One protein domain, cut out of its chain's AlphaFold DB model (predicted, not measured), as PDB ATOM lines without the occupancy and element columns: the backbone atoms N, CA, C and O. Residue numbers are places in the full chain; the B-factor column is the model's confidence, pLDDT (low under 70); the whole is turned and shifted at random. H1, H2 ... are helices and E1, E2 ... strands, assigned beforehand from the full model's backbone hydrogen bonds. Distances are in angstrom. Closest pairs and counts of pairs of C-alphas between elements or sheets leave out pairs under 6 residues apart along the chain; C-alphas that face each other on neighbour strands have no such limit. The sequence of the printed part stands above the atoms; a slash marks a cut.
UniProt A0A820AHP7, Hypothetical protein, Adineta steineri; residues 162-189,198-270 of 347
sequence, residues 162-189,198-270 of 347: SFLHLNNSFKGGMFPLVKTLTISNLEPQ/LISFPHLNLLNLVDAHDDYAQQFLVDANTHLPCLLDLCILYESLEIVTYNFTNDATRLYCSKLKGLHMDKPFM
ATOM      1  N   SER A 162     290.524 273.263 283.420       94.44
ATOM      2  CA  SER A 162     290.647 271.998 284.140       94.44
ATOM      3  C   SER A 162     291.939 271.984 284.930       94.44
ATOM      4  O   SER A 162     293.002 272.086 284.328       94.44
ATOM      5  N   PHE A 163     291.853 271.816 286.246       94.81
ATOM      6  CA  PHE A 163     293.004 271.569 287.105       94.81
ATOM      7  C   PHE A 163     292.991 270.096 287.514       94.81
ATOM      8  O   PHE A 163     292.084 269.636 288.211       94.81
ATOM      9  N   LEU A 164     293.981 269.347 287.039       89.69
ATOM     10  CA  LEU A 164     294.093 267.915 287.297       89.69
ATOM     11  C   LEU A 164     295.080 267.672 288.436       89.69
ATOM     12  O   LEU A 164     296.086 268.366 288.538       89.69
ATOM     13  N   HIS A 165     294.790 266.673 289.265       84.62
ATOM     14  CA  HIS A 165     295.704 266.141 290.277       84.62
ATOM     15  C   HIS A 165     296.190 267.167 291.312       84.62
ATOM     16  O   HIS A 165     297.375 267.227 291.643       84.62
ATOM     17  N   LEU A 166     295.267 267.945 291.885       86.50
ATOM     18  CA  LEU A 166     295.602 268.747 293.064       86.50
ATOM     19  C   LEU A 166     296.012 267.813 294.216       86.50
ATOM     20  O   LEU A 166     295.351 266.808 294.480       86.50
ATOM     21  N   ASN A 167     297.113 268.143 294.893       84.75
ATOM     22  CA  ASN A 167     297.652 267.368 296.010       84.75
ATOM     23  C   ASN A 167     297.943 268.258 297.234       84.75
ATOM     24  O   ASN A 167     297.672 269.460 297.240       84.75
ATOM     25  N   ASN A 168     298.514 267.669 298.287       77.75
ATOM     26  CA  ASN A 168     298.786 268.339 299.566       77.75
ATOM     27  C   ASN A 168     299.834 269.470 299.492       77.75
ATOM     28  O   ASN A 168     299.999 270.204 300.465       77.75
ATOM     29  N   SER A 169     300.537 269.622 298.367       77.31
ATOM     30  CA  SER A 169     301.512 270.698 298.141       77.31
ATOM     31  C   SER A 169     300.874 271.980 297.598       77.31
ATOM     32  O   SER A 169     301.558 272.990 297.418       77.31
ATOM     33  N   PHE A 170     299.564 271.969 297.345       79.00
ATOM     34  CA  PHE A 170     298.827 273.113 296.834       79.00
ATOM     35  C   PHE A 170     298.797 274.271 297.839       79.00
ATOM     36  O   PHE A 170     298.240 274.148 298.924       79.00
ATOM     37  N   LYS A 171     299.364 275.427 297.478       75.56
ATOM     38  CA  LYS A 171     299.514 276.589 298.380       75.56
ATOM     39  C   LYS A 171     298.282 277.512 298.446       75.56
ATOM     40  O   LYS A 171     298.377 278.604 299.000       75.56
ATOM     41  N   GLY A 172     297.141 277.100 297.892       78.75
ATOM     42  CA  GLY A 172     295.950 277.946 297.794       78.75
ATOM     43  C   GLY A 172     296.051 279.001 296.687       78.75
ATOM     44  O   GLY A 172     296.942 278.957 295.838       78.75
ATOM     45  N   GLY A 173     295.109 279.947 296.680       81.19
ATOM     46  CA  GLY A 173     295.052 281.048 295.715       81.19
ATOM     47  C   GLY A 173     293.707 281.169 294.998       81.19
ATOM     48  O   GLY A 173     292.736 280.481 295.319       81.19
ATOM     49  N   MET A 174     293.656 282.075 294.019       82.50
ATOM     50  CA  MET A 174     292.487 282.274 293.163       82.50
ATOM     51  C   MET A 174     292.673 281.586 291.816       82.50
ATOM     52  O   MET A 174     293.650 281.837 291.111       82.50
ATOM     53  N   PHE A 175     291.676 280.792 291.433       91.19
ATOM     54  CA  PHE A 175     291.657 280.041 290.180       91.19
ATOM     55  C   PHE A 175     290.452 280.489 289.347       91.19
ATOM     56  O   PHE A 175     289.445 279.786 289.268       91.19
ATOM     57  N   PRO A 176     290.515 281.696 288.751       92.19
ATOM     58  CA  PRO A 176     289.352 282.365 288.170       92.19
ATOM     59  C   PRO A 176     288.834 281.708 286.890       92.19
ATOM     60  O   PRO A 176     287.800 282.118 286.386       92.19
ATOM     61  N   LEU A 177     289.543 280.733 286.327       95.44
ATOM     62  CA  LEU A 177     289.123 280.057 285.099       95.44
ATOM     63  C   LEU A 177     288.807 278.577 285.311       95.44
ATOM     64  O   LEU A 177     288.213 277.970 284.426       95.44
ATOM     65  N   VAL A 178     289.140 278.012 286.477       96.81
ATOM     66  CA  VAL A 178     288.951 276.585 286.749       96.81
ATOM     67  C   VAL A 178     287.466 276.280 286.929       96.81
ATOM     68  O   VAL A 178     286.817 276.784 287.845       96.81
ATOM     69  N   LYS A 179     286.958 275.428 286.039       97.62
ATOM     70  CA  LYS A 179     285.603 274.871 286.022       97.62
ATOM     71  C   LYS A 179     285.566 273.413 286.456       97.62
ATOM     72  O   LYS A 179     284.547 272.976 286.985       97.62
ATOM     73  N   THR A 180     286.664 272.690 286.263       96.94
ATOM     74  CA  THR A 180     286.798 271.286 286.646       96.94
ATOM     75  C   THR A 180     288.032 271.112 287.513       96.94
ATOM     76  O   THR A 180     289.133 271.483 287.107       96.94
ATOM     77  N   LEU A 181     287.855 270.525 288.692       96.31
ATOM     78  CA  LEU A 181     288.934 270.213 289.619       96.31
ATOM     79  C   LEU A 181     288.901 268.726 289.947       96.31
ATOM     80  O   LEU A 181     287.897 268.225 290.451       96.31
ATOM     81  N   THR A 182     290.017 268.047 289.702       95.19
ATOM     82  CA  THR A 182     290.214 266.654 290.108       95.19
ATOM     83  C   THR A 182     291.297 266.588 291.172       95.19
ATOM     84  O   THR A 182     292.417 267.058 290.963       95.19
ATOM     85  N   ILE A 183     290.971 265.964 292.299       94.19
ATOM     86  CA  ILE A 183     291.899 265.667 293.386       94.19
ATOM     87  C   ILE A 183     292.107 264.156 293.396       94.19
ATOM     88  O   ILE A 183     291.147 263.395 293.474       94.19
ATOM     89  N   SER A 184     293.360 263.722 293.294       89.56
ATOM     90  CA  SER A 184     293.723 262.303 293.329       89.56
ATOM     91  C   SER A 184     294.922 262.120 294.253       89.56
ATOM     92  O   SER A 184     296.069 262.027 293.808       89.56
ATOM     93  N   ASN A 185     294.662 262.188 295.550       89.69
ATOM     94  CA  ASN A 185     295.667 261.981 296.574       89.69
ATOM     95  C   ASN A 185     295.034 261.177 297.701       89.69
ATOM     96  O   ASN A 185     294.211 261.703 298.450       89.69
ATOM     97  N   LEU A 186     295.422 259.910 297.794       89.69
ATOM     98  CA  LEU A 186     294.916 258.981 298.798       89.69
ATOM     99  C   LEU A 186     295.549 259.199 300.174       89.69
ATOM    100  O   LEU A 186     295.086 258.604 301.141       89.69
ATOM    101  N   GLU A 187     296.586 260.032 300.267       90.00
ATOM    102  CA  GLU A 187     297.235 260.352 301.530       90.00
ATOM    103  C   GLU A 187     296.500 261.487 302.262       90.00
ATOM    104  O   GLU A 187     296.090 262.473 301.625       90.00
ATOM    105  N   PRO A 188     296.398 261.411 303.604       90.75
ATOM    106  CA  PRO A 188     295.884 262.502 304.418       90.75
ATOM    107  C   PRO A 188     296.629 263.817 304.175       90.75
ATOM    108  O   PRO A 188     297.811 263.861 303.799       90.75
ATOM    109  N   GLN A 189     295.964 264.933 304.466       87.75
ATOM    110  CA  GLN A 189     296.629 266.230 304.414       87.75
ATOM    111  C   GLN A 189     297.588 266.359 305.604       87.75
ATOM    112  O   GLN A 189     297.186 266.749 306.698       87.75
ATOM    113  N   LEU A 198     292.125 281.934 302.047       89.19
ATOM    114  CA  LEU A 198     290.879 281.632 301.361       89.19
ATOM    115  C   LEU A 198     291.185 280.958 300.014       89.19
ATOM    116  O   LEU A 198     291.821 281.556 299.141       89.19
ATOM    117  N   ILE A 199     290.699 279.733 299.837       90.31
ATOM    118  CA  ILE A 199     290.744 279.013 298.567       90.31
ATOM    119  C   ILE A 199     289.430 279.291 297.843       90.31
ATOM    120  O   ILE A 199     288.348 278.981 298.340       90.31
ATOM    121  N   SER A 200     289.511 279.896 296.659       93.12
ATOM    122  CA  SER A 200     288.321 280.302 295.915       93.12
ATOM    123  C   SER A 200     288.372 279.797 294.484       93.12
ATOM    124  O   SER A 200     289.276 280.143 293.712       93.12
ATOM    125  N   PHE A 201     287.349 279.021 294.129       95.44
ATOM    126  CA  PHE A 201     287.090 278.594 292.763       95.44
ATOM    127  C   PHE A 201     285.732 279.153 292.310       95.44
ATOM    128  O   PHE A 201     284.714 278.458 292.356       95.44
ATOM    129  N   PRO A 202     285.683 280.431 291.885       95.75
ATOM    130  CA  PRO A 202     284.424 281.129 291.628       95.75
ATOM    131  C   PRO A 202     283.599 280.525 290.487       95.75
ATOM    132  O   PRO A 202     282.403 280.785 290.414       95.75
ATOM    133  N   HIS A 203     284.217 279.726 289.615       96.81
ATOM    134  CA  HIS A 203     283.575 279.114 288.451       96.81
ATOM    135  C   HIS A 203     283.647 277.584 288.449       96.81
ATOM    136  O   HIS A 203     283.374 276.981 287.412       96.81
ATOM    137  N   LEU A 204     284.011 276.953 289.575       97.31
ATOM    138  CA  LEU A 204     284.090 275.496 289.649       97.31
ATOM    139  C   LEU A 204     282.700 274.893 289.522       97.31
ATOM    140  O   LEU A 204     281.881 275.085 290.410       97.31
ATOM    141  N   ASN A 205     282.479 274.144 288.449       97.69
ATOM    142  CA  ASN A 205     281.238 273.432 288.186       97.69
ATOM    143  C   ASN A 205     281.336 271.970 288.627       97.69
ATOM    144  O   ASN A 205     280.364 271.451 289.161       97.69
ATOM    145  N   LEU A 206     282.491 271.327 288.417       97.44
ATOM    146  CA  LEU A 206     282.716 269.909 288.701       97.44
ATOM    147  C   LEU A 206     283.889 269.730 289.668       97.44
ATOM    148  O   LEU A 206     285.015 270.130 289.363       97.44
ATOM    149  N   LEU A 207     283.632 269.070 290.796       97.38
ATOM    150  CA  LEU A 207     284.647 268.635 291.753       97.38
ATOM    151  C   LEU A 207     284.704 267.106 291.791       97.38
ATOM    152  O   LEU A 207     283.713 266.460 292.124       97.38
ATOM    153  N   ASN A 208     285.862 266.528 291.480       97.06
ATOM    154  CA  ASN A 208     286.088 265.088 291.539       97.06
ATOM    155  C   ASN A 208     287.071 264.717 292.659       97.06
ATOM    156  O   ASN A 208     288.236 265.111 292.627       97.06
ATOM    157  N   LEU A 209     286.572 263.945 293.623       96.31
ATOM    158  CA  LEU A 209     287.229 263.460 294.838       96.31
ATOM    159  C   LEU A 209     287.218 261.923 294.937       96.31
ATOM    160  O   LEU A 209     287.429 261.389 296.021       96.31
ATOM    161  N   VAL A 210     286.916 261.198 293.853       94.31
ATOM    162  CA  VAL A 210     286.801 259.724 293.884       94.31
ATOM    163  C   VAL A 210     288.101 259.056 294.345       94.31
ATOM    164  O   VAL A 210     288.060 258.128 295.145       94.31
ATOM    165  N   ASP A 211     289.249 259.576 293.914       92.12
ATOM    166  CA  ASP A 211     290.576 259.065 294.284       92.12
ATOM    167  C   ASP A 211     291.269 259.952 295.338       92.12
ATOM    168  O   ASP A 211     292.498 260.058 295.375       92.12
ATOM    169  N   ALA A 212     290.492 260.646 296.175       93.56
ATOM    170  CA  ALA A 212     291.007 261.534 297.213       93.56
ATOM    171  C   ALA A 212     290.762 260.979 298.623       93.56
ATOM    172  O   ALA A 212     289.755 260.328 298.896       93.56
ATOM    173  N   HIS A 213     291.673 261.293 299.542       94.56
ATOM    174  CA  HIS A 213     291.474 261.105 300.974       94.56
ATOM    175  C   HIS A 213     290.280 261.947 301.470       94.56
ATOM    176  O   HIS A 213     290.012 263.038 300.955       94.56
ATOM    177  N   ASP A 214     289.572 261.475 302.494       95.00
ATOM    178  CA  ASP A 214     288.368 262.126 303.037       95.00
ATOM    179  C   ASP A 214     288.628 263.548 303.579       95.00
ATOM    180  O   ASP A 214     287.776 264.426 303.454       95.00
ATOM    181  N   ASP A 215     289.836 263.823 304.074       94.31
ATOM    182  CA  ASP A 215     290.308 265.166 304.441       94.31
ATOM    183  C   ASP A 215     290.100 266.215 303.330       94.31
ATOM    184  O   ASP A 215     289.811 267.375 303.628       94.31
ATOM    185  N   TYR A 216     290.214 265.844 302.048       94.44
ATOM    186  CA  TYR A 216     289.915 266.772 300.950       94.44
ATOM    187  C   TYR A 216     288.415 267.037 300.838       94.44
ATOM    188  O   TYR A 216     288.008 268.182 300.670       94.44
ATOM    189  N   ALA A 217     287.571 266.019 300.998       94.94
ATOM    190  CA  ALA A 217     286.130 266.235 301.063       94.94
ATOM    191  C   ALA A 217     285.762 267.145 302.248       94.94
ATOM    192  O   ALA A 217     284.958 268.060 302.087       94.94
ATOM    193  N   GLN A 218     286.421 266.981 303.399       93.56
ATOM    194  CA  GLN A 218     286.239 267.857 304.556       93.56
ATOM    195  C   GLN A 218     286.632 269.308 304.229       93.56
ATOM    196  O   GLN A 218     285.867 270.234 304.502       93.56
ATOM    197  N   GLN A 219     287.797 269.518 303.609       92.00
ATOM    198  CA  GLN A 219     288.269 270.849 303.222       92.00
ATOM    199  C   GLN A 219     287.328 271.536 302.224       92.00
ATOM    200  O   GLN A 219     287.057 272.727 302.349       92.00
ATOM    201  N   PHE A 220     286.838 270.816 301.216       93.00
ATOM    202  CA  PHE A 220     286.061 271.427 300.137       93.00
ATOM    203  C   PHE A 220     284.563 271.541 300.444       93.00
ATOM    204  O   PHE A 220     283.912 272.433 299.902       93.00
ATOM    205  N   LEU A 221     284.007 270.671 301.294       93.75
ATOM    206  CA  LEU A 221     282.564 270.620 301.566       93.75
ATOM    207  C   LEU A 221     282.167 271.153 302.948       93.75
ATOM    208  O   LEU A 221     280.981 271.399 303.178       93.75
ATOM    209  N   VAL A 222     283.120 271.305 303.875       92.50
ATOM    210  CA  VAL A 222     282.833 271.708 305.263       92.50
ATOM    211  C   VAL A 222     283.627 272.935 305.704       92.50
ATOM    212  O   VAL A 222     283.083 273.764 306.431       92.50
ATOM    213  N   ASP A 223     284.893 273.074 305.297       88.94
ATOM    214  CA  ASP A 223     285.726 274.200 305.733       88.94
ATOM    215  C   ASP A 223     285.202 275.544 305.196       88.94
ATOM    216  O   ASP A 223     284.962 275.722 304.002       88.94
ATOM    217  N   ALA A 224     285.074 276.526 306.091       87.62
ATOM    218  CA  ALA A 224     284.655 277.884 305.756       87.62
ATOM    219  C   ALA A 224     285.691 278.636 304.899       87.62
ATOM    220  O   ALA A 224     285.356 279.648 304.283       87.62
ATOM    221  N   ASN A 225     286.936 278.150 304.845       89.69
ATOM    222  CA  ASN A 225     288.008 278.734 304.037       89.69
ATOM    223  C   ASN A 225     287.975 278.304 302.562       89.69
ATOM    224  O   ASN A 225     288.832 278.743 301.790       89.69
ATOM    225  N   THR A 226     286.999 277.488 302.151       90.94
ATOM    226  CA  THR A 226     286.833 277.069 300.757       90.94
ATOM    227  C   THR A 226     285.528 277.610 300.185       90.94
ATOM    228  O   THR A 226     284.442 277.352 300.698       90.94
ATOM    229  N   HIS A 227     285.618 278.367 299.091       92.94
ATOM    230  CA  HIS A 227     284.463 279.004 298.461       92.94
ATOM    231  C   HIS A 227     284.201 278.436 297.061       92.94
ATOM    232  O   HIS A 227     284.959 278.700 296.119       92.94
ATOM    233  N   LEU A 228     283.100 277.684 296.930       94.88
ATOM    234  CA  LEU A 228     282.678 276.975 295.711       94.88
ATOM    235  C   LEU A 228     281.254 277.392 295.279       94.88
ATOM    236  O   LEU A 228     280.332 276.574 295.277       94.88
ATOM    237  N   PRO A 229     281.019 278.673 294.941       94.44
ATOM    238  CA  PRO A 229     279.669 279.210 294.748       94.44
ATOM    239  C   PRO A 229     278.929 278.604 293.547       94.44
ATOM    240  O   PRO A 229     277.702 278.662 293.501       94.44
ATOM    241  N   CYS A 230     279.666 278.042 292.586       95.81
ATOM    242  CA  CYS A 230     279.130 277.491 291.343       95.81
ATOM    243  C   CYS A 230     279.199 275.961 291.273       95.81
ATOM    244  O   CYS A 230     278.992 275.424 290.191       95.81
ATOM    245  N   LEU A 231     279.481 275.256 292.378       96.69
ATOM    246  CA  LEU A 231     279.604 273.800 292.339       96.69
ATOM    247  C   LEU A 231     278.260 273.161 291.962       96.69
ATOM    248  O   LEU A 231     277.274 273.309 292.681       96.69
ATOM    249  N   LEU A 232     278.236 272.463 290.825       96.50
ATOM    250  CA  LEU A 232     277.051 271.795 290.288       96.50
ATOM    251  C   LEU A 232     277.159 270.279 290.407       96.50
ATOM    252  O   LEU A 232     276.172 269.630 290.734       96.50
ATOM    253  N   ASP A 233     278.338 269.726 290.157       97.19
ATOM    254  CA  ASP A 233     278.562 268.292 290.071       97.19
ATOM    255  C   ASP A 233     279.671 267.876 291.041       97.19
ATOM    256  O   ASP A 233     280.757 268.463 291.069       97.19
ATOM    257  N   LEU A 234     279.394 266.855 291.851       96.56
ATOM    258  CA  LEU A 234     280.343 266.274 292.798       96.56
ATOM    259  C   LEU A 234     280.529 264.790 292.487       96.56
ATOM    260  O   LEU A 234     279.568 264.025 292.535       96.56
ATOM    261  N   CYS A 235     281.767 264.376 292.226       96.50
ATOM    262  CA  CYS A 235     282.155 262.970 292.199       96.50
ATOM    263  C   CYS A 235     282.904 262.641 293.493       96.50
ATOM    264  O   CYS A 235     283.907 263.284 293.788       96.50
ATOM    265  N   ILE A 236     282.438 261.675 294.281       95.62
ATOM    266  CA  ILE A 236     283.021 261.344 295.592       95.62
ATOM    267  C   ILE A 236     282.714 259.890 295.971       95.62
ATOM    268  O   ILE A 236     281.693 259.346 295.559       95.62
ATOM    269  N   LEU A 237     283.559 259.240 296.772       94.12
ATOM    270  CA  LEU A 237     283.202 257.949 297.371       94.12
ATOM    271  C   LEU A 237     282.057 258.111 298.382       94.12
ATOM    272  O   LEU A 237     282.016 259.086 299.134       94.12
ATOM    273  N   TYR A 238     281.139 257.139 298.425       93.50
ATOM    274  CA  TYR A 238     280.016 257.159 299.371       93.50
ATOM    275  C   TYR A 238     280.516 257.270 300.817       93.50
ATOM    276  O   TYR A 238     280.008 258.083 301.581       93.50
ATOM    277  N   GLU A 239     281.555 256.511 301.167       94.19
ATOM    278  CA  GLU A 239     282.129 256.473 302.518       94.19
ATOM    279  C   GLU A 239     282.706 257.830 302.903       94.19
ATOM    280  O   GLU A 239     282.451 258.329 303.994       94.19
ATOM    281  N   SER A 240     283.441 258.462 301.986       95.12
ATOM    282  CA  SER A 240     283.993 259.796 302.209       95.12
ATOM    283  C   SER A 240     282.880 260.818 302.425       95.12
ATOM    284  O   SER A 240     282.991 261.654 303.316       95.12
ATOM    285  N   LEU A 241     281.783 260.740 301.659       94.88
ATOM    286  CA  LEU A 241     280.633 261.627 301.838       94.88
ATOM    287  C   LEU A 241     279.907 261.377 303.172       94.88
ATOM    288  O   LEU A 241     279.534 262.326 303.859       94.88
ATOM    289  N   GLU A 242     279.716 260.116 303.554       94.19
ATOM    290  CA  GLU A 242     279.099 259.717 304.823       94.19
ATOM    291  C   GLU A 242     279.909 260.236 306.022       94.19
ATOM    292  O   GLU A 242     279.334 260.812 306.949       94.19
ATOM    293  N   ILE A 243     281.243 260.135 305.962       94.44
ATOM    294  CA  ILE A 243     282.160 260.652 306.987       94.44
ATOM    295  C   ILE A 243     282.023 262.174 307.126       94.44
ATOM    296  O   ILE A 243     281.714 262.665 308.215       94.44
ATOM    297  N   VAL A 244     282.188 262.938 306.038       94.62
ATOM    298  CA  VAL A 244     282.216 264.418 306.109       94.62
ATOM    299  C   VAL A 244     280.852 265.037 306.413       94.62
ATOM    300  O   VAL A 244     280.763 266.144 306.944       94.62
ATOM    301  N   THR A 245     279.768 264.318 306.117       94.00
ATOM    302  CA  THR A 245     278.402 264.738 306.460       94.00
ATOM    303  C   THR A 245     277.954 264.259 307.843       94.00
ATOM    304  O   THR A 245     276.822 264.548 308.238       94.00
ATOM    305  N   TYR A 246     278.808 263.538 308.580       94.00
ATOM    306  CA  TYR A 246     278.480 262.889 309.849       94.00
ATOM    307  C   TYR A 246     277.203 262.040 309.735       94.00
ATOM    308  O   TYR A 246     276.179 262.323 310.361       94.00
ATOM    309  N   ASN A 247     277.234 261.026 308.867       93.12
ATOM    310  CA  ASN A 247     276.072 260.205 308.511       93.12
ATOM    311  C   ASN A 247     274.874 261.056 308.061       93.12
ATOM    312  O   ASN A 247     273.741 260.833 308.495       93.12
ATOM    313  N   PHE A 248     275.130 262.060 307.217       90.19
ATOM    314  CA  PHE A 248     274.102 262.938 306.657       90.19
ATOM    315  C   PHE A 248     273.327 263.780 307.682       90.19
ATOM    316  O   PHE A 248     272.212 264.231 307.404       90.19
ATOM    317  N   THR A 249     273.906 264.020 308.860       92.31
ATOM    318  CA  THR A 249     273.285 264.845 309.909       92.31
ATOM    319  C   THR A 249     273.857 266.263 309.994       92.31
ATOM    320  O   THR A 249     273.271 267.108 310.664       92.31
ATOM    321  N   ASN A 250     274.950 266.568 309.285       92.31
ATOM    322  CA  ASN A 250     275.537 267.909 309.240       92.31
ATOM    323  C   ASN A 250     274.732 268.862 308.330       92.31
ATOM    324  O   ASN A 250     274.774 268.758 307.099       92.31
ATOM    325  N   ASP A 251     274.034 269.828 308.936       89.94
ATOM    326  CA  ASP A 251     273.190 270.800 308.228       89.94
ATOM    327  C   ASP A 251     273.971 271.696 307.247       89.94
ATOM    328  O   ASP A 251     273.452 272.027 306.177       89.94
ATOM    329  N   ALA A 252     275.219 272.062 307.569       86.69
ATOM    330  CA  ALA A 252     276.035 272.923 306.711       86.69
ATOM    331  C   ALA A 252     276.359 272.226 305.383       86.69
ATOM    332  O   ALA A 252     276.163 272.794 304.308       86.69
ATOM    333  N   THR A 253     276.774 270.959 305.445       88.38
ATOM    334  CA  THR A 253     277.053 270.158 304.248       88.38
ATOM    335  C   THR A 253     275.767 269.834 303.488       88.38
ATOM    336  O   THR A 253     275.760 269.885 302.259       88.38
ATOM    337  N   ARG A 254     274.646 269.596 304.190       87.12
ATOM    338  CA  ARG A 254     273.332 269.376 303.558       87.12
ATOM    339  C   ARG A 254     272.913 270.557 302.676       87.12
ATOM    340  O   ARG A 254     272.387 270.338 301.588       87.12
ATOM    341  N   LEU A 255     273.178 271.793 303.109       84.56
ATOM    342  CA  LEU A 255     272.888 272.997 302.324       84.56
ATOM    343  C   LEU A 255     273.751 273.113 301.056       84.56
ATOM    344  O   LEU A 255     273.290 273.650 300.051       84.56
ATOM    345  N   TYR A 256     274.998 272.639 301.085       85.44
ATOM    346  CA  TYR A 256     275.827 272.574 299.878       85.44
ATOM    347  C   TYR A 256     275.337 271.481 298.932       85.44
ATOM    348  O   TYR A 256     275.140 271.741 297.746       85.44
ATOM    349  N   CYS A 257     275.066 270.285 299.459       88.94
ATOM    350  CA  CYS A 257     274.581 269.162 298.666       88.94
ATOM    351  C   CYS A 257     273.225 269.444 298.003       88.94
ATOM    352  O   CYS A 257     273.007 268.993 296.884       88.94
ATOM    353  N   SER A 258     272.339 270.232 298.625       89.81
ATOM    354  CA  SER A 258     271.044 270.592 298.027       89.81
ATOM    355  C   SER A 258     271.147 271.518 296.808       89.81
ATOM    356  O   SER A 258     270.176 271.650 296.063       89.81
ATOM    357  N   LYS A 259     272.305 272.155 296.587       92.44
ATOM    358  CA  LYS A 259     272.577 272.988 295.403       92.44
ATOM    359  C   LYS A 259     273.176 272.196 294.238       92.44
ATOM    360  O   LYS A 259     273.231 272.727 293.128       92.44
ATOM    361  N   LEU A 260     273.620 270.959 294.478       94.44
ATOM    362  CA  LEU A 260     274.190 270.103 293.443       94.44
ATOM    363  C   LEU A 260     273.109 269.686 292.439       94.44
ATOM    364  O   LEU A 260     271.982 269.357 292.800       94.44
ATOM    365  N   LYS A 261     273.481 269.671 291.164       95.81
ATOM    366  CA  LYS A 261     272.709 269.073 290.070       95.81
ATOM    367  C   LYS A 261     273.053 267.597 289.887       95.81
ATOM    368  O   LYS A 261     272.169 266.819 289.540       95.81
ATOM    369  N   GLY A 262     274.314 267.232 290.116       93.94
ATOM    370  CA  GLY A 262     274.825 265.873 289.987       93.94
ATOM    371  C   GLY A 262     275.615 265.449 291.220       93.94
ATOM    372  O   GLY A 262     276.524 266.146 291.669       93.94
ATOM    373  N   LEU A 263     275.280 264.279 291.762       94.25
ATOM    374  CA  LEU A 263     276.082 263.590 292.770       94.25
ATOM    375  C   LEU A 263     276.438 262.203 292.232       94.25
ATOM    376  O   LEU A 263     275.576 261.335 292.097       94.25
ATOM    377  N   HIS A 264     277.711 262.008 291.911       93.88
ATOM    378  CA  HIS A 264     278.248 260.775 291.355       93.88
ATOM    379  C   HIS A 264     279.053 260.044 292.430       93.88
ATOM    380  O   HIS A 264     280.025 260.580 292.958       93.88
ATOM    381  N   MET A 265     278.655 258.814 292.751       92.19
ATOM    382  CA  MET A 265     279.335 257.994 293.751       92.19
ATOM    383  C   MET A 265     279.924 256.741 293.108       92.19
ATOM    384  O   MET A 265     279.189 255.977 292.484       92.19
ATOM    385  N   ASP A 266     281.233 256.516 293.266       81.81
ATOM    386  CA  ASP A 266     281.964 255.394 292.641       81.81
ATOM    387  C   ASP A 266     281.774 254.054 293.380       81.81
ATOM    388  O   ASP A 266     282.703 253.277 293.596       81.81
ATOM    389  N   LYS A 267     280.537 253.751 293.794       72.38
ATOM    390  CA  LYS A 267     280.179 252.415 294.278       72.38
ATOM    391  C   LYS A 267     279.022 251.810 293.496       72.38
ATOM    392  O   LYS A 267     277.973 252.443 293.350       72.38
ATOM    393  N   PRO A 268     279.154 250.545 293.060       53.38
ATOM    394  CA  PRO A 268     278.040 249.798 292.514       53.38
ATOM    395  C   PRO A 268     277.049 249.494 293.647       53.38
ATOM    396  O   PRO A 268     277.236 248.561 294.418       53.38
ATOM    397  N   PHE A 269     276.000 250.310 293.749       47.16
ATOM    398  CA  PHE A 269     274.750 250.026 294.459       47.16
ATOM    399  C   PHE A 269     274.877 249.480 295.899       47.16
ATOM    400  O   PHE A 269     274.624 248.305 296.166       47.16
ATOM    401  N   MET A 270     275.055 250.384 296.867       51.88
ATOM    402  CA  MET A 270     274.272 250.275 298.108       51.88
ATOM    403  C   MET A 270     272.783 250.400 297.731       51.88
ATOM    404  O   MET A 270     272.422 251.189 296.854       51.88
TER     405      MET A 270
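Overview. This is residues 162 to 189 and 198 to 270 of the 347 residues of the protein "Hypothetical protein" of Adineta steineri (UniProt A0A820AHP7). The chain is wound in a short solenoid of stacked turns, each adding one strand to a parallel sheet that forms a wall along one side. The turns return over one face of this wall through loops and three short helices, H1 on the sheet, H2 grazing it and H3 not on it; the other face is bare. The 101 printed residues, under half of them in named elements, run E1 E2 E3 H1 E4 H2 H3 E5, a mixed class of helices and strands, with sheet order E1 E2 E3 E4 E5. The whole is compact, with a radius of gyration of the C-alphas of 12.6 A and spans of 35 by 27 by 22 A.

Along the chain. E1, residues 162 to 166, begins at C-alpha 162 (290.647, 271.998, 284.140) and is 10.7 A long. E2 is residues 180 to 183, 10.1 A, and E3 residues 206 to 209, 10.0 A. H1, residues 214 to 221, is 10.4 A long. E4 is residues 233 to 236, 9.9 A. H2 is residues 238 to 244, 10.1 A, and H3 residues 251 to 257, 9.8 A. E5, residues 262 to 265, 9.8 A, ends at C-alpha 265 (279.335, 257.994, 293.751).

Arrangement. Within hydrogen-bond range are N 163 and O 180 of E1 and E2, 2.9 A; N 208 and O 181 of E3 and E2, 2.8 A; N 209 and O 235 of E3 and E4, 2.8 A; and N 264 and O 234 of E5 and E4, 2.8 A. Two strand-helix-strand units, parallel neighbour strands with helices between them, E3 H1 E4 and E4 H2 H3 E5, have right-handed crossovers. H1 is on the sheet at a height of 8.8 A; its closest C-alphas to E3 are those of Ala 217 and Leu 209, 6.9 A. H2 only grazes the sheet with residues 238 to 241. H1 and H2 touch, closest at the C-alphas of Asp 214 and Ser 240, 5.0 A. H3 is close to H1 but not clearly touching: the C-alphas of Thr 253 and Leu 221, their closest, are 6.1 A apart. In H1, H2 and H3 every O i to N i+4 pair is within hydrogen-bond range.

Size, cuts and confidence. The farthest C-alphas, those of Gly 173 and Met 270, are 37.2 A apart. Residues 190 to 197 are not printed, and C-alphas 189 and 198 are 16.7 A apart across this cut. The links E1 to E2 and H1 to E4 are long. Residues 268 to 270 of this predicted model have pLDDT under 70.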